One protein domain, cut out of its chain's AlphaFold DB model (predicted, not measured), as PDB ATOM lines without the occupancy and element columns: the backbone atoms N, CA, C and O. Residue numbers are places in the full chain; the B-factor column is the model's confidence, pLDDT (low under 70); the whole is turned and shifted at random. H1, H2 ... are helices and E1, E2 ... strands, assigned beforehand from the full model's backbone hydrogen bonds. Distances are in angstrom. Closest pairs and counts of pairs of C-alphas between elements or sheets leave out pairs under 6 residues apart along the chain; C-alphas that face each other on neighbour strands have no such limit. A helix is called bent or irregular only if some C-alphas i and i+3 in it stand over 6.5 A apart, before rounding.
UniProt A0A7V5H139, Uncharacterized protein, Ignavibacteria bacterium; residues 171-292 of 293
ATOM      1  N   ASN A 171       4.247  52.178  49.985       91.00
ATOM      2  CA  ASN A 171       3.430  51.662  51.082       91.00
ATOM      3  C   ASN A 171       2.024  51.291  50.605       91.00
ATOM      4  O   ASN A 171       1.452  50.320  51.099       91.00
ATOM      5  N   VAL A 172       1.444  52.047  49.670       90.44
ATOM      6  CA  VAL A 172       0.163  51.689  49.040       90.44
ATOM      7  C   VAL A 172       0.327  50.400  48.237       90.44
ATOM      8  O   VAL A 172      -0.385  49.434  48.508       90.44
ATOM      9  N   LEU A 173       1.315  50.337  47.342       90.44
ATOM     10  CA  LEU A 173       1.586  49.162  46.508       90.44
ATOM     11  C   LEU A 173       1.874  47.910  47.345       90.44
ATOM     12  O   LEU A 173       1.311  46.844  47.098       90.44
ATOM     13  N   SER A 174       2.705  48.033  48.385       91.06
ATOM     14  CA  SER A 174       3.011  46.914  49.282       91.06
ATOM     15  C   SER A 174       1.773  46.424  50.038       91.06
ATOM     16  O   SER A 174       1.569  45.212  50.146       91.06
ATOM     17  N   ARG A 175       0.912  47.337  50.516       92.00
ATOM     18  CA  ARG A 175      -0.354  46.971  51.174       92.00
ATOM     19  C   ARG A 175      -1.300  46.250  50.215       92.00
ATOM     20  O   ARG A 175      -1.844  45.218  50.601       92.00
ATOM     21  N   ARG A 176      -1.452  46.740  48.980       93.50
ATOM     22  CA  ARG A 176      -2.272  46.091  47.941       93.50
ATOM     23  C   ARG A 176      -1.777  44.678  47.650       93.50
ATOM     24  O   ARG A 176      -2.549  43.740  47.800       93.50
ATOM     25  N   LYS A 177      -0.481  44.507  47.359       92.19
ATOM     26  CA  LYS A 177       0.132  43.188  47.104       92.19
ATOM     27  C   LYS A 177      -0.092  42.224  48.274       92.19
ATOM     28  O   LYS A 177      -0.517  41.092  48.064       92.19
ATOM     29  N   ALA A 178       0.084  42.691  49.512       94.06
ATOM     30  CA  ALA A 178      -0.197  41.884  50.698       94.06
ATOM     31  C   ALA A 178      -1.686  41.517  50.848       94.06
ATOM     32  O   ALA A 178      -1.994  40.401  51.270       94.06
ATOM     33  N   LEU A 179      -2.609  42.433  50.532       96.50
ATOM     34  CA  LEU A 179      -4.046  42.155  50.568       96.50
ATOM     35  C   LEU A 179      -4.447  41.144  49.490       96.50
ATOM     36  O   LEU A 179      -5.163  40.202  49.808       96.50
ATOM     37  N   MET A 180      -3.958  41.289  48.257       96.62
ATOM     38  CA  MET A 180      -4.263  40.365  47.158       96.62
ATOM     39  C   MET A 180      -3.787  38.943  47.461       96.62
ATOM     40  O   MET A 180      -4.569  37.999  47.357       96.62
ATOM     41  N   SER A 181      -2.552  38.779  47.949       94.88
ATOM     42  CA  SER A 181      -2.064  37.473  48.418       94.88
ATOM     43  C   SER A 181      -2.935  36.905  49.541       94.88
ATOM     44  O   SER A 181      -3.296  35.733  49.514       94.88
ATOM     45  N   TRP A 182      -3.333  37.736  50.512       96.19
ATOM     46  CA  TRP A 182      -4.213  37.285  51.587       96.19
ATOM     47  C   TRP A 182      -5.601  36.873  51.072       96.19
ATOM     48  O   TRP A 182      -6.137  35.866  51.531       96.19
ATOM     49  N   LEU A 183      -6.181  37.609  50.121       97.00
ATOM     50  CA  LEU A 183      -7.459  37.263  49.494       97.00
ATOM     51  C   LEU A 183      -7.359  35.928  48.756       97.00
ATOM     52  O   LEU A 183      -8.214  35.072  48.973       97.00
ATOM     53  N   ALA A 184      -6.296  35.708  47.980       94.62
ATOM     54  CA  ALA A 184      -6.039  34.432  47.313       94.62
ATOM     55  C   ALA A 184      -5.949  33.259  48.302       94.62
ATOM     56  O   ALA A 184      -6.575  32.221  48.089       94.62
ATOM     57  N   ASP A 185      -5.265  33.442  49.430       93.81
ATOM     58  CA  ASP A 185      -5.150  32.405  50.463       93.81
ATOM     59  C   ASP A 185      -6.474  32.141  51.206       93.81
ATOM     60  O   ASP A 185      -6.698  31.047  51.729       93.81
ATOM     61  N   ASN A 186      -7.365  33.137  51.279       96.38
ATOM     62  CA  ASN A 186      -8.572  33.088  52.111       96.38
ATOM     63  C   ASN A 186      -9.878  32.979  51.310       96.38
ATOM     64  O   ASN A 186     -10.934  32.804  51.923       96.38
ATOM     65  N   ILE A 187      -9.839  33.013  49.973       96.56
ATOM     66  CA  ILE A 187     -11.040  33.052  49.122       96.56
ATOM     67  C   ILE A 187     -12.007  31.898  49.409       96.56
ATOM     68  O   ILE A 187     -13.212  32.104  49.491       96.56
ATOM     69  N   ASN A 188     -11.490  30.703  49.705       94.88
ATOM     70  CA  ASN A 188     -12.298  29.522  50.025       94.88
ATOM     71  C   ASN A 188     -13.092  29.637  51.340       94.88
ATOM     72  O   ASN A 188     -14.041  28.884  51.549       94.88
ATOM     73  N   SER A 189     -12.714  30.565  52.221       95.06
ATOM     74  CA  SER A 189     -13.464  30.898  53.440       95.06
ATOM     75  C   SER A 189     -14.371  32.121  53.267       95.06
ATOM     76  O   SER A 189     -15.280  32.317  54.071       95.06
ATOM     77  N   LEU A 190     -14.107  32.955  52.257       96.75
ATOM     78  CA  LEU A 190     -14.861  34.179  51.974       96.75
ATOM     79  C   LEU A 190     -16.011  33.938  50.994       96.75
ATOM     80  O   LEU A 190     -17.064  34.556  51.133       96.75
ATOM     81  N   ALA A 191     -15.820  33.049  50.019       95.62
ATOM     82  CA  ALA A 191     -16.815  32.741  49.006       95.62
ATOM     83  C   ALA A 191     -18.129  32.252  49.657       95.62
ATOM     84  O   ALA A 191     -18.101  31.324  50.473       95.62
ATOM     85  N   PRO A 192     -19.295  32.824  49.296       93.81
ATOM     86  CA  PRO A 192     -20.583  32.416  49.869       93.81
ATOM     87  C   PRO A 192     -20.976  30.972  49.539       93.81
ATOM     88  O   PRO A 192     -21.773  30.361  50.251       93.81
ATOM     89  N   GLN A 193     -20.436  30.440  48.444       90.19
ATOM     90  CA  GLN A 193     -20.670  29.086  47.964       90.19
ATOM     91  C   GLN A 193     -19.386  28.270  48.052       90.19
ATOM     92  O   GLN A 193     -18.279  28.800  47.948       90.19
ATOM     93  N   LYS A 194     -19.527  26.954  48.202       89.88
ATOM     94  CA  LYS A 194     -18.388  26.041  48.067       89.88
ATOM     95  C   LYS A 194     -18.035  25.867  46.595       89.88
ATOM     96  O   LYS A 194     -18.935  25.827  45.759       89.88
ATOM     97  N   ALA A 195     -16.744  25.700  46.321       88.56
ATOM     98  CA  ALA A 195     -16.273  25.249  45.022       88.56
ATOM     99  C   ALA A 195     -16.964  23.926  44.654       88.56
ATOM    100  O   ALA A 195     -17.198  23.064  45.510       88.56
ATOM    101  N   LYS A 196     -17.336  23.797  43.385       84.00
ATOM    102  CA  LYS A 196     -17.969  22.614  42.805       84.00
ATOM    103  C   LYS A 196     -16.948  21.499  42.569       84.00
ATOM    104  O   LYS A 196     -17.310  20.330  42.713       84.00
ATOM    105  N   TYR A 197     -15.721  21.849  42.198       80.94
ATOM    106  CA  TYR A 197     -14.636  20.924  41.900       80.94
ATOM    107  C   TYR A 197     -13.697  20.798  43.099       80.94
ATOM    108  O   TYR A 197     -13.935  19.951  43.961       80.94
ATOM    109  N   GLN A 198     -12.644  21.613  43.175       82.12
ATOM    110  CA  GLN A 198     -11.642  21.492  44.236       82.12
ATOM    111  C   GLN A 198     -11.646  22.696  45.165       82.12
ATOM    112  O   GLN A 198     -11.881  22.554  46.369       82.12
ATOM    113  N   LYS A 199     -11.346  23.871  44.616       89.75
ATOM    114  CA  LYS A 199     -11.156  25.100  45.377       89.75
ATOM    115  C   LYS A 199     -11.367  26.308  44.479       89.75
ATOM    116  O   LYS A 199     -11.091  26.268  43.283       89.75
ATOM    117  N   TRP A 200     -11.772  27.398  45.109       93.38
ATOM    118  CA  TRP A 200     -11.745  28.715  44.500       93.38
ATOM    119  C   TRP A 200     -10.308  29.209  44.369       93.38
ATOM    120  O   TRP A 200      -9.510  29.054  45.303       93.38
ATOM    121  N   THR A 201     -10.025  29.836  43.236       92.38
ATOM    122  CA  THR A 201      -8.771  30.517  42.923       92.38
ATOM    123  C   THR A 201      -9.108  31.932  42.475       92.38
ATOM    124  O   THR A 201     -10.034  32.115  41.691       92.38
ATOM    125  N   VAL A 202      -8.409  32.926  43.023       94.25
ATOM    126  CA  VAL A 202      -8.600  34.332  42.643       94.25
ATOM    127  C   VAL A 202      -7.894  34.593  41.317       94.25
ATOM    128  O   VAL A 202      -6.768  34.134  41.139       94.25
ATOM    129  N   ASP A 203      -8.563  35.327  40.434       93.12
ATOM    130  CA  ASP A 203      -8.042  35.777  39.141       93.12
ATOM    131  C   ASP A 203      -7.743  37.277  39.188       93.12
ATOM    132  O   ASP A 203      -6.586  37.686  39.147       93.12
ATOM    133  N   ILE A 204      -8.785  38.088  39.402       95.56
ATOM    134  CA  ILE A 204      -8.710  39.550  39.346       95.56
ATOM    135  C   ILE A 204      -9.071  40.160  40.704       95.56
ATOM    136  O   ILE A 204      -9.987  39.704  41.396       95.56
ATOM    137  N   VAL A 205      -8.355  41.217  41.088       97.69
ATOM    138  CA  VAL A 205      -8.701  42.081  42.221       97.69
ATOM    139  C   VAL A 205      -8.777  43.531  41.755       97.69
ATOM    140  O   VAL A 205      -7.759  44.129  41.406       97.69
ATOM    141  N   ASP A 206      -9.974  44.110  41.842       96.44
ATOM    142  CA  ASP A 206     -10.225  45.519  41.539       96.44
ATOM    143  C   ASP A 206     -10.333  46.317  42.831       96.44
ATOM    144  O   ASP A 206     -11.193  46.062  43.680       96.44
ATOM    145  N   PHE A 207      -9.486  47.322  42.987       95.12
ATOM    146  CA  PHE A 207      -9.537  48.232  44.121       95.12
ATOM    147  C   PHE A 207     -10.493  49.378  43.822       95.12
ATOM    148  O   PHE A 207     -10.237  50.168  42.925       95.12
ATOM    149  N   VAL A 208     -11.554  49.522  44.616       93.94
ATOM    150  CA  VAL A 208     -12.410  50.721  44.581       93.94
ATOM    151  C   VAL A 208     -11.805  51.811  45.462       93.94
ATOM    152  O   VAL A 208     -11.716  52.977  45.089       93.94
ATOM    153  N   ASP A 209     -11.337  51.424  46.647       92.19
ATOM    154  CA  ASP A 209     -10.594  52.290  47.554       92.19
ATOM    155  C   ASP A 209      -9.582  51.476  48.385       92.19
ATOM    156  O   ASP A 209      -9.196  50.366  48.019       92.19
ATOM    157  N   GLU A 210      -9.086  52.033  49.496       89.69
ATOM    158  CA  GLU A 210      -8.101  51.354  50.355       89.69
ATOM    159  C   GLU A 210      -8.665  50.149  51.131       89.69
ATOM    160  O   GLU A 210      -7.883  49.341  51.632       89.69
ATOM    161  N   ASN A 211      -9.988  50.031  51.251       94.31
ATOM    162  CA  ASN A 211     -10.665  49.022  52.063       94.31
ATOM    163  C   ASN A 211     -11.669  48.179  51.267       94.31
ATOM    164  O   ASN A 211     -11.998  47.082  51.707       94.31
ATOM    165  N   ASN A 212     -12.179  48.657  50.138       96.81
ATOM    166  CA  ASN A 212     -13.214  47.992  49.358       96.81
ATOM    167  C   ASN A 212     -12.637  47.484  48.036       96.81
ATOM    168  O   ASN A 212     -12.047  48.252  47.272       96.81
ATOM    169  N   VAL A 213     -12.823  46.190  47.782       97.56
ATOM    170  CA  VAL A 213     -12.298  45.514  46.592       97.56
ATOM    171  C   VAL A 213     -13.346  44.602  45.971       97.56
ATOM    172  O   VAL A 213     -14.073  43.915  46.698       97.56
ATOM    173  N   TYR A 214     -13.392  44.552  44.644       97.88
ATOM    174  CA  TYR A 214     -13.996  43.421  43.954       97.88
ATOM    175  C   TYR A 214     -12.953  42.325  43.776       97.88
ATOM    176  O   TYR A 214     -11.780  42.596  43.532       97.88
ATOM    177  N   VAL A 215     -13.380  41.082  43.938       97.94
ATOM    178  CA  VAL A 215     -12.531  39.903  43.780       97.94
ATOM    179  C   VAL A 215     -13.235  38.963  42.827       97.94
ATOM    180  O   VAL A 215     -14.321  38.470  43.152       97.94
ATOM    181  N   GLU A 216     -12.623  38.723  41.677       96.25
ATOM    182  CA  GLU A 216     -13.040  37.698  40.730       96.25
ATOM    183  C   GLU A 216     -12.281  36.408  41.000       96.25
ATOM    184  O   GLU A 216     -11.083  36.399  41.291       96.25
ATOM    185  N   TYR A 217     -13.003  35.301  40.972       94.88
ATOM    186  CA  TYR A 217     -12.466  33.994  41.293       94.88
ATOM    187  C   TYR A 217     -13.239  32.907  40.560       94.88
ATOM    188  O   TYR A 217     -14.434  33.029  40.293       94.88
ATOM    189  N   TYR A 218     -12.553  31.813  40.271       91.62
ATOM    190  CA  TYR A 218     -13.076  30.695  39.502       91.62
ATOM    191  C   TYR A 218     -12.702  29.375  40.168       91.62
ATOM    192  O   TYR A 218     -11.875  29.313  41.087       91.62
ATOM    193  N   ASP A 219     -13.379  28.308  39.760       87.56
ATOM    194  CA  ASP A 219     -13.158  26.978  40.316       87.56
ATOM    195  C   ASP A 219     -12.118  26.233  39.481       87.56
ATOM    196  O   ASP A 219     -12.337  25.951  38.302       87.56
ATOM    197  N   THR A 220     -10.976  25.909  40.082       72.06
ATOM    198  CA  THR A 220      -9.888  25.205  39.387       72.06
ATOM    199  C   THR A 220     -10.052  23.687  39.445       72.06
ATOM    200  O   THR A 220     -10.361  23.129  40.502       72.06
ATOM    201  N   ILE A 221      -9.739  23.005  38.337       66.00
ATOM    202  CA  ILE A 221      -9.517  21.553  38.275       66.00
ATOM    203  C   ILE A 221      -8.011  21.329  38.073       66.00
ATOM    204  O   ILE A 221      -7.451  21.834  37.110       66.00
ATOM    205  N   GLU A 222      -7.356  20.579  38.964       54.91
ATOM    206  CA  GLU A 222      -5.888  20.384  39.010       54.91
ATOM    207  C   GLU A 222      -5.228  19.761  37.758       54.91
ATOM    208  O   GLU A 222      -4.007  19.662  37.734       54.91
ATOM    209  N   ASP A 223      -5.983  19.339  36.735       49.47
ATOM    210  CA  ASP A 223      -5.491  18.371  35.738       49.47
ATOM    211  C   ASP A 223      -5.668  18.762  34.258       49.47
ATOM    212  O   ASP A 223      -5.504  17.919  33.375       49.47
ATOM    213  N   THR A 224      -5.973  20.021  33.935       47.41
ATOM    214  CA  THR A 224      -5.997  20.459  32.527       47.41
ATOM    215  C   THR A 224      -5.366  21.824  32.343       47.41
ATOM    216  O   THR A 224      -5.786  22.804  32.950       47.41
ATOM    217  N   GLU A 225      -4.353  21.849  31.478       51.03
ATOM    218  CA  GLU A 225      -3.724  23.049  30.944       51.03
ATOM    219  C   GLU A 225      -4.790  24.048  30.446       51.03
ATOM    220  O   GLU A 225      -5.553  23.758  29.529       51.03
ATOM    221  N   ASN A 226      -4.795  25.225  31.074       50.16
ATOM    222  CA  ASN A 226      -5.082  26.548  30.508       50.16
ATOM    223  C   ASN A 226      -6.489  26.977  30.059       50.16
ATOM    224  O   ASN A 226      -6.597  28.107  29.594       50.16
ATOM    225  N   ASP A 227      -7.565  26.222  30.284       52.94
ATOM    226  CA  ASP A 227      -8.920  26.775  30.085       52.94
ATOM    227  C   ASP A 227      -9.551  27.191  31.426       52.94
ATOM    228  O   ASP A 227     -10.055  26.358  32.189       52.94
ATOM    229  N   ILE A 228      -9.537  28.500  31.718       57.22
ATOM    230  CA  ILE A 228     -10.451  29.095  32.703       57.22
ATOM    231  C   ILE A 228     -11.856  28.845  32.163       57.22
ATOM    232  O   ILE A 228     -12.241  29.377  31.125       57.22
ATOM    233  N   ASN A 229     -12.629  27.999  32.837       57.41
ATOM    234  CA  ASN A 229     -14.021  27.820  32.462       57.41
ATOM    235  C   ASN A 229     -14.803  29.058  32.925       57.41
ATOM    236  O   ASN A 229     -15.180  29.132  34.099       57.41
ATOM    237  N   GLU A 230     -15.007  30.015  32.015       58.38
ATOM    238  CA  GLU A 230     -15.716  31.287  32.244       58.38
ATOM    239  C   GLU A 230     -17.093  31.075  32.906       58.38
ATOM    240  O   GLU A 230     -17.494  31.850  33.774       58.38
ATOM    241  N   ASP A 231     -17.760  29.942  32.642       67.50
ATOM    242  CA  ASP A 231     -19.044  29.568  33.265       67.50
ATOM    243  C   ASP A 231     -18.954  29.415  34.804       67.50
ATOM    244  O   ASP A 231     -19.961  29.406  35.534       67.50
ATOM    245  N   THR A 232     -17.741  29.256  35.335       80.62
ATOM    246  CA  THR A 232     -17.471  29.102  36.771       80.62
ATOM    247  C   THR A 232     -17.016  30.386  37.448       80.62
ATOM    248  O   THR A 232     -16.945  30.396  38.678       80.62
ATOM    249  N   SER A 233     -16.785  31.466  36.697       90.06
ATOM    250  CA  SER A 233     -16.333  32.738  37.253       90.06
ATOM    251  C   SER A 233     -17.383  33.341  38.180       90.06
ATOM    252  O   SER A 233     -18.601  33.275  37.953       90.06
ATOM    253  N   ARG A 234     -16.912  33.872  39.301       95.00
ATOM    254  CA  ARG A 234     -17.698  34.464  40.381       95.00
ATOM    255  C   ARG A 234     -17.022  35.748  40.821       95.00
ATOM    256  O   ARG A 234     -15.802  35.840  40.812       95.00
ATOM    257  N   ARG A 235     -17.822  36.703  41.294       96.69
ATOM    258  CA  ARG A 235     -17.320  37.977  41.818       96.69
ATOM    259  C   ARG A 235     -17.882  38.235  43.205       96.69
ATOM    260  O   ARG A 235     -19.041  37.917  43.484       96.69
ATOM    261  N   ILE A 236     -17.073  38.785  44.103       98.06
ATOM    262  CA  ILE A 236     -17.520  39.304  45.402       98.06
ATOM    263  C   ILE A 236     -17.019  40.726  45.600       98.06
ATOM    264  O   ILE A 236     -15.905  41.045  45.210       98.06
ATOM    265  N   LEU A 237     -17.819  41.546  46.272       98.19
ATOM    266  CA  LEU A 237     -17.404  42.841  46.799       98.19
ATOM    267  C   LEU A 237     -17.084  42.640  48.273       98.19
ATOM    268  O   LEU A 237     -17.930  42.158  49.037       98.19
ATOM    269  N   VAL A 238     -15.876  43.008  48.679       97.75
ATOM    270  CA  VAL A 238     -15.358  42.757  50.020       97.75
ATOM    271  C   VAL A 238     -14.922  44.064  50.657       97.75
ATOM    272  O   VAL A 238     -14.106  44.797  50.110       97.75
ATOM    273  N   GLU A 239     -15.438  44.324  51.854       97.81
ATOM    274  CA  GLU A 239     -14.906  45.342  52.756       97.81
ATOM    275  C   GLU A 239     -13.837  44.705  53.639       97.81
ATOM    276  O   GLU A 239     -14.071  43.686  54.297       97.81
ATOM    277  N   THR A 240     -12.656  45.301  53.649       96.94
ATOM    278  CA  THR A 240     -11.457  44.787  54.297       96.94
ATOM    279  C   THR A 240     -10.939  45.781  55.326       96.94
ATOM    280  O   THR A 240     -11.148  46.988  55.228       96.94
ATOM    281  N   ALA A 241     -10.276  45.266  56.355       96.06
ATOM    282  CA  ALA A 241      -9.550  46.088  57.310       96.06
ATOM    283  C   ALA A 241      -8.296  45.355  57.780       96.06
ATOM    284  O   ALA A 241      -8.338  44.161  58.096       96.06
ATOM    285  N   ALA A 242      -7.176  46.073  57.835       93.56
ATOM    286  CA  ALA A 242      -5.926  45.535  58.353       93.56
ATOM    287  C   ALA A 242      -6.050  45.214  59.852       93.56
ATOM    288  O   ALA A 242      -6.610  45.987  60.632       93.56
ATOM    289  N   LYS A 243      -5.489  44.079  60.270       93.12
ATOM    290  CA  LYS A 243      -5.419  43.652  61.674       93.12
ATOM    291  C   LYS A 243      -4.056  43.012  61.966       93.12
ATOM    292  O   LYS A 243      -3.353  42.617  61.035       93.12
ATOM    293  N   PRO A 244      -3.656  42.852  63.241       88.00
ATOM    294  CA  PRO A 244      -2.455  42.090  63.564       88.00
ATOM    295  C   PRO A 244      -2.511  40.689  62.935       88.00
ATOM    296  O   PRO A 244      -3.440  39.926  63.197       88.00
ATOM    297  N   GLY A 245      -1.532  40.368  62.087       83.81
ATOM    298  CA  GLY A 245      -1.431  39.067  61.420       83.81
ATOM    299  C   GLY A 245      -2.278  38.880  60.152       83.81
ATOM    300  O   GLY A 245      -2.435  37.741  59.727       83.81
ATOM    301  N   GLY A 246      -2.830  39.940  59.545       91.81
ATOM    302  CA  GLY A 246      -3.482  39.858  58.228       91.81
ATOM    303  C   GLY A 246      -4.636  40.843  58.074       91.81
ATOM    304  O   GLY A 246      -4.530  42.002  58.471       91.81
ATOM    305  N   TYR A 247      -5.763  40.366  57.544       96.50
ATOM    306  CA  TYR A 247      -6.947  41.191  57.308       96.50
ATOM    307  C   TYR A 247      -8.206  40.588  57.943       96.50
ATOM    308  O   TYR A 247      -8.318  39.380  58.184       96.50
ATOM    309  N   SER A 248      -9.158  41.440  58.301       96.19
ATOM    310  CA  SER A 248     -10.566  41.057  58.421       96.19
ATOM    311  C   SER A 248     -11.278  41.412  57.128       96.19
ATOM    312  O   SER A 248     -10.959  42.434  56.531       96.19
ATOM    313  N   ALA A 249     -12.250  40.594  56.739       97.00
ATOM    314  CA  ALA A 249     -13.020  40.783  55.524       97.00
ATOM    315  C   ALA A 249     -14.505  40.540  55.789       97.00
ATOM    316  O   ALA A 249     -14.872  39.655  56.570       97.00
ATOM    317  N   LYS A 250     -15.346  41.321  55.120       96.88
ATOM    318  CA  LYS A 250     -16.797  41.192  55.110       96.88
ATOM    319  C   LYS A 250     -17.278  41.248  53.667       96.88
ATOM    320  O   LYS A 250     -17.113  42.263  53.000       96.88
ATOM    321  N   VAL A 251     -17.910  40.172  53.209       97.50
ATOM    322  CA  VAL A 251     -18.552  40.144  51.891       97.50
ATOM    323  C   VAL A 251     -19.802  41.019  51.933       97.50
ATOM    324  O   VAL A 251     -20.681  40.825  52.778       97.50
ATOM    325  N   LEU A 252     -19.850  42.009  51.049       97.06
ATOM    326  CA  LEU A 252     -20.952  42.957  50.914       97.06
ATOM    327  C   LEU A 252     -21.918  42.561  49.798       97.06
ATOM    328  O   LEU A 252     -23.123  42.768  49.943       97.06
ATOM    329  N   ALA A 253     -21.395  41.991  48.715       97.88
ATOM    330  CA  ALA A 253     -22.172  41.539  47.570       97.88
ATOM    331  C   ALA A 253     -21.495  40.364  46.852       97.88
ATOM    332  O   ALA A 253     -20.296  40.128  47.023       97.88
ATOM    333  N   TYR A 254     -22.289  39.607  46.098       97.56
ATOM    334  CA  TYR A 254     -21.873  38.397  45.388       97.56
ATOM    335  C   TYR A 254     -22.609  38.261  44.059       97.56
ATOM    336  O   TYR A 254     -23.841  38.355  44.023       97.56
ATOM    337  N   TRP A 255     -21.851  37.959  43.009       96.50
ATOM    338  CA  TRP A 255     -22.326  37.741  41.652       96.50
ATOM    339  C   TRP A 255     -21.900  36.373  41.133       96.50
ATOM    340  O   TRP A 255     -20.848  35.833  41.490       96.50
ATOM    341  N   GLU A 256     -22.712  35.848  40.224       93.94
ATOM    342  CA  GLU A 256     -22.373  34.679  39.418       93.94
ATOM    343  C   GLU A 256     -22.363  35.054  37.946       93.94
ATOM    344  O   GLU A 256     -23.215  35.845  37.537       93.94
ATOM    345  N   MET A 257     -21.456  34.457  37.169       89.88
ATOM    346  CA  MET A 257     -21.482  34.587  35.716       89.88
ATOM    347  C   MET A 257     -22.851  34.149  35.170       89.88
ATOM    348  O   MET A 257     -23.343  33.059  35.490       89.88
ATOM    349  N   GLY A 258     -23.499  35.056  34.442       86.69
ATOM    350  CA  GLY A 258     -24.716  34.818  33.675       86.69
ATOM    351  C   GLY A 258     -24.397  34.364  32.251       86.69
ATOM    352  O   GLY A 258     -23.343  33.799  32.003       86.69
ATOM    353  N   GLU A 259     -25.330  34.583  31.323       81.62
ATOM    354  CA  GLU A 259     -25.109  34.278  29.898       81.62
ATOM    355  C   GLU A 259     -24.154  35.286  29.244       81.62
ATOM    356  O   GLU A 259     -23.279  34.882  28.489       81.62
ATOM    357  N   ASP A 260     -24.299  36.571  29.588       83.06
ATOM    358  CA  ASP A 260     -23.520  37.661  28.989       83.06
ATOM    359  C   ASP A 260     -22.678  38.452  30.010       83.06
ATOM    360  O   ASP A 260     -21.733  39.128  29.618       83.06
ATOM    361  N   ASP A 261     -23.035  38.422  31.303       87.56
ATOM    362  CA  ASP A 261     -22.371  39.209  32.355       87.56
ATOM    363  C   ASP A 261     -22.679  38.665  33.765       87.56
ATOM    364  O   ASP A 261     -23.573  37.832  33.967       87.56
ATOM    365  N   TYR A 262     -21.966  39.168  34.769       91.00
ATOM    366  CA  TYR A 262     -22.175  38.914  36.184       91.00
ATOM    367  C   TYR A 262     -23.561  39.361  36.665       91.00
ATOM    368  O   TYR A 262     -23.930  40.532  36.662       91.00
ATOM    369  N   VAL A 263     -24.319  38.417  37.223       94.25
ATOM    370  CA  VAL A 263     -25.639  38.670  37.809       94.25
ATOM    371  C   VAL A 263     -25.542  38.696  39.330       94.25
ATOM    372  O   VAL A 263     -25.219  37.678  39.953       94.25
ATOM    373  N   LEU A 264     -25.894  39.834  39.937       95.81
ATOM    374  CA  LEU A 264     -25.935  40.002  41.392       95.81
ATOM    375  C   LEU A 264     -26.921  39.003  42.015       95.81
ATOM    376  O   LEU A 264     -28.110  38.990  41.691       95.81
ATOM    377  N   LYS A 265     -26.439  38.170  42.940       96.38
ATOM    378  CA  LYS A 265     -27.261  37.173  43.644       96.38
ATOM    379  C   LYS A 265     -27.623  37.598  45.052       96.38
ATOM    380  O   LYS A 265     -28.735  37.333  45.505       96.38
ATOM    381  N   THR A 266     -26.688  38.222  45.763       95.88
ATOM    382  CA  THR A 266     -26.907  38.652  47.149       95.88
ATOM    383  C   THR A 266     -26.159  39.935  47.456       95.88
ATOM    384  O   THR A 266     -25.065  40.141  46.936       95.88
ATOM    385  N   GLY A 267     -26.697  40.725  48.385       95.62
ATOM    386  CA  GLY A 267     -26.068  41.953  48.858       95.62
ATOM    387  C   GLY A 267     -26.479  43.179  48.053       95.62
ATOM    388  O   GLY A 267     -27.539  43.202  47.430       95.62
ATOM    389  N   THR A 268     -25.655  44.218  48.114       94.25
ATOM    390  CA  THR A 268     -25.865  45.467  47.376       94.25
ATOM    391  C   THR A 268     -24.527  45.968  46.889       94.25
ATOM    392  O   THR A 268     -23.588  46.074  47.685       94.25
ATOM    393  N   ASP A 269     -24.460  46.294  45.605       93.00
ATOM    394  CA  ASP A 269     -23.333  47.042  45.094       93.00
ATOM    395  C   ASP A 269     -23.496  48.515  45.464       93.00
ATOM    396  O   ASP A 269     -24.370  49.208  44.956       93.00
ATOM    397  N   LYS A 270     -22.694  48.979  46.420       91.00
ATOM    398  CA  LYS A 270     -22.688  50.392  46.821       91.00
ATOM    399  C   LYS A 270     -21.706  51.227  45.987       91.00
ATOM    400  O   LYS A 270     -21.576  52.417  46.264       91.00
ATOM    401  N   PHE A 271     -21.015  50.604  45.031       92.06
ATOM    402  CA  PHE A 271     -19.937  51.180  44.231       92.06
ATOM    403  C   PHE A 271     -20.128  50.971  42.724       92.06
ATOM    404  O   PHE A 271     -19.190  51.206  41.976       92.06
ATOM    405  N   GLU A 272     -21.330  50.596  42.276       88.12
ATOM    406  CA  GLU A 272     -21.654  50.391  40.854       88.12
ATOM    407  C   GLU A 272     -21.247  51.593  39.978       88.12
ATOM    408  O   GLU A 272     -20.718  51.415  38.888       88.12
ATOM    409  N   ASP A 273     -21.413  52.814  40.499       87.88
ATOM    410  CA  ASP A 273     -21.052  54.064  39.816       87.88
ATOM    411  C   ASP A 273     -19.623  54.561  40.132       87.88
ATOM    412  O   ASP A 273     -19.258  55.682  39.772       87.88
ATOM    413  N   SER A 274     -18.829  53.803  40.894       87.94
ATOM    414  CA  SER A 274     -17.474  54.207  41.291       87.94
ATOM    415  C   SER A 274     -16.434  53.676  40.315       87.94
ATOM    416  O   SER A 274     -16.447  52.506  39.947       87.94
ATOM    417  N   GLU A 275     -15.481  54.529  39.953       84.06
ATOM    418  CA  GLU A 275     -14.318  54.108  39.178       84.06
ATOM    419  C   GLU A 275     -13.386  53.240  40.034       84.06
ATOM    420  O   GLU A 275     -13.100  53.547  41.197       84.06
ATOM    421  N   VAL A 276     -12.895  52.154  39.439       84.31
ATOM    422  CA  VAL A 276     -11.825  51.333  40.009       84.31
ATOM    423  C   VAL A 276     -10.517  52.119  39.938       84.31
ATOM    424  O   VAL A 276     -10.179  52.691  38.908       84.31
ATOM    425  N   ILE A 277      -9.773  52.150  41.043       85.69
ATOM    426  CA  ILE A 277      -8.520  52.908  41.164       85.69
ATOM    427  C   ILE A 277      -7.265  52.084  40.849       85.69
ATOM    428  O   ILE A 277      -6.169  52.644  40.865       85.69
ATOM    429  N   ALA A 278      -7.393  50.762  40.721       89.38
ATOM    430  CA  ALA A 278      -6.368  49.854  40.200       89.38
ATOM    431  C   ALA A 278      -6.943  48.442  40.033       89.38
ATOM    432  O   ALA A 278      -7.621  47.961  40.949       89.38
ATOM    433  N   SER A 279      -6.578  47.762  38.950       93.06
ATOM    434  CA  SER A 279      -6.940  46.364  38.700       93.06
ATOM    435  C   SER A 279      -5.693  45.507  38.582       93.06
ATOM    436  O   SER A 279      -4.711  45.886  37.940       93.06
ATOM    437  N   TYR A 280      -5.730  44.337  39.210       94.56
ATOM    438  CA  TYR A 280      -4.625  43.391  39.179       94.56
ATOM    439  C   TYR A 280      -5.113  42.002  38.803       94.56
ATOM    440  O   TYR A 280      -6.097  41.534  39.372       94.56
ATOM    441  N   GLN A 281      -4.374  41.329  37.928       94.00
ATOM    442  CA  GLN A 281      -4.561  39.923  37.602       94.00
ATOM    443  C   GLN A 281      -3.429  39.088  38.196       94.00
ATOM    444  O   GLN A 281      -2.280  39.530  38.287       94.00
ATOM    445  N   TYR A 282      -3.750  37.879  38.642       89.75
ATOM    446  CA  TYR A 282      -2.743  36.934  39.094       89.75
ATOM    447  C   TYR A 282      -2.114  36.211  37.900       89.75
ATOM    448  O   TYR A 282      -2.795  35.464  37.205       89.75
ATOM    449  N   ASP A 283      -0.805  36.371  37.710       84.62
ATOM    450  CA  ASP A 283      -0.017  35.550  36.794       84.62
ATOM    451  C   ASP A 283       0.378  34.236  37.504       84.62
ATOM    452  O   ASP A 283       1.208  34.244  38.428       84.62
ATOM    453  N   PRO A 284      -0.179  33.080  37.099       78.62
ATOM    454  CA  PRO A 284       0.157  31.793  37.695       78.62
ATOM    455  C   PRO A 284       1.551  31.274  37.308       78.62
ATOM    456  O   PRO A 284       2.124  30.487  38.073       78.62
ATOM    457  N   GLU A 285       2.104  31.683  36.162       77.44
ATOM    458  CA  GLU A 285       3.431  31.279  35.691       77.44
ATOM    459  C   GLU A 285       4.523  31.945  36.529       77.44
ATOM    460  O   GLU A 285       5.396  31.259  37.078       77.44
ATOM    461  N   GLN A 286       4.443  33.268  36.679       82.31
ATOM    462  CA  GLN A 286       5.396  34.048  37.475       82.31
ATOM    463  C   GLN A 286       5.056  34.061  38.969       82.31
ATOM    464  O   GLN A 286       5.918  34.357  39.802       82.31
ATOM    465  N   LYS A 287       3.832  33.657  39.335       83.50
ATOM    466  CA  LYS A 287       3.290  33.690  40.705       83.50
ATOM    467  C   LYS A 287       3.293  35.100  41.284       83.50
ATOM    468  O   LYS A 287       3.661  35.317  42.445       83.50
ATOM    469  N   THR A 288       2.902  36.058  40.459       87.25
ATOM    470  CA  THR A 288       2.920  37.485  40.770       87.25
ATOM    471  C   THR A 288       1.590  38.125  40.422       87.25
ATOM    472  O   THR A 288       0.818  37.600  39.636       87.25
ATOM    473  N   TRP A 289       1.311  39.264  41.051       90.50
ATOM    474  CA  TRP A 289       0.182  40.107  40.675       90.50
ATOM    475  C   TRP A 289       0.660  41.151  39.682       90.50
ATOM    476  O   TRP A 289       1.590  41.901  39.999       90.50
ATOM    477  N   GLU A 290       0.013  41.199  38.529       89.19
ATOM    478  CA  GLU A 290       0.295  42.130  37.445       89.19
ATOM    479  C   GLU A 290      -0.833  43.143  37.341       89.19
ATOM    480  O   GLU A 290      -2.003  42.804  37.498       89.19
ATOM    481  N   ARG A 291      -0.479  44.409  37.133       88.50
ATOM    482  CA  ARG A 291      -1.461  45.471  36.926       88.50
ATOM    483  C   ARG A 291      -1.983  45.384  35.486       88.50
ATOM    484  O   ARG A 291      -1.175  45.174  34.582       88.50
ATOM    485  N   ILE A 292      -3.293  45.543  35.282       86.25
ATOM    486  CA  ILE A 292      -3.953  45.308  33.978       86.25
ATOM    487  C   ILE A 292      -4.761  46.502  33.429       86.25
ATOM    488  O   ILE A 292      -5.364  46.380  32.365       86.25
TER     489      ILE A 292
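AT A GLANCE: This is residues 171 to 292 of the 293 residues of an uncharacterized protein of Ignavibacteria bacterium (UniProt A0A7V5H139). Picture one strongly twisted sheet of seven antiparallel strands that curls round a single long helix, H1, which packs on one face of the sheet and has most of its contacts within 10 A with E1, 35 pairs of C-alphas, followed by E4 with 14. The bent strands E1, E3 and E4 form much of this wrap with E2; the short hairpin E6 and E7 makes one edge, and E5 the other. The printed part has 122 residues with one named helix and seven named strands, in the order H1, E1, E2, E3, E4, E5, E6, E7; across the sheet the order is E5, E4, E3, E2, E1, E6, E7. The class is mixed, helices and strands, and the whole is compact, with a radius of gyration of the C-alphas of 13.9 A and spans of 37 by 33 by 26 A.

HOW THE PARTS SIT: Start at H1, residues 171 to 190, which has a kink of 48 degrees near residue 184 and is irregular, with C-alphas 185 and 188 7.7 A apart; 14 of its 16 O i to N i+4 pairs are within hydrogen-bond range. Next look at E1, residues 199 to 207, whose Val 202 and Ala 184 of H1 are the closest C-alphas of the two, 5.3 A apart. E2, residues 212 to 220, forms a hairpin with E1; find N 214 and O 206 at 2.8 A. E3, residues 234 to 243, forms a hairpin with E2, with N 215 and O 236 at 2.8 A. E4, residues 246 to 257, forms a hairpin with E3, with N 248 and O 241 at 2.8 A; its Val 251 and Leu 190 of H1 are their closest C-alphas, 7.0 A apart. E5, residues 262 to 267, is an edge strand, with its N 265 and O 254 of E4 at 2.8 A. E1 to E5 make a meander, each strand the antiparallel neighbour of the one before. E6, residues 278 to 283, is apart from E5 and antiparallel to E1, with N 207 and O 278 at 2.8 A. E7, residues 288 to 291, is the other edge strand, with N 290 and O 281 of E6 at 2.8 A.

IN THESE COORDINATES: Find C-alpha 171 at (3.430, 51.662, 51.082); from there H1 runs 25.3 A to C-alpha 190. E1 spans 23.2 A, E2 25.1 A, E3 26.2 A and E4 29.3 A, ending at C-alpha 257 at (-21.482, 34.587, 35.716). E5 spans 13.6 A, E6 16.0 A and E7 9.9 A, ending at C-alpha 291 at (-1.461, 45.471, 36.926).

THE WHOLE: The two C-alphas farthest apart are those of Pro 244 and Glu 259, at 41.3 A. The printed part has no cut, and its one long link is E2 to E3. Within that link, residues 221 to 231 have pLDDT under 70; the mean of the printed part is 88.6.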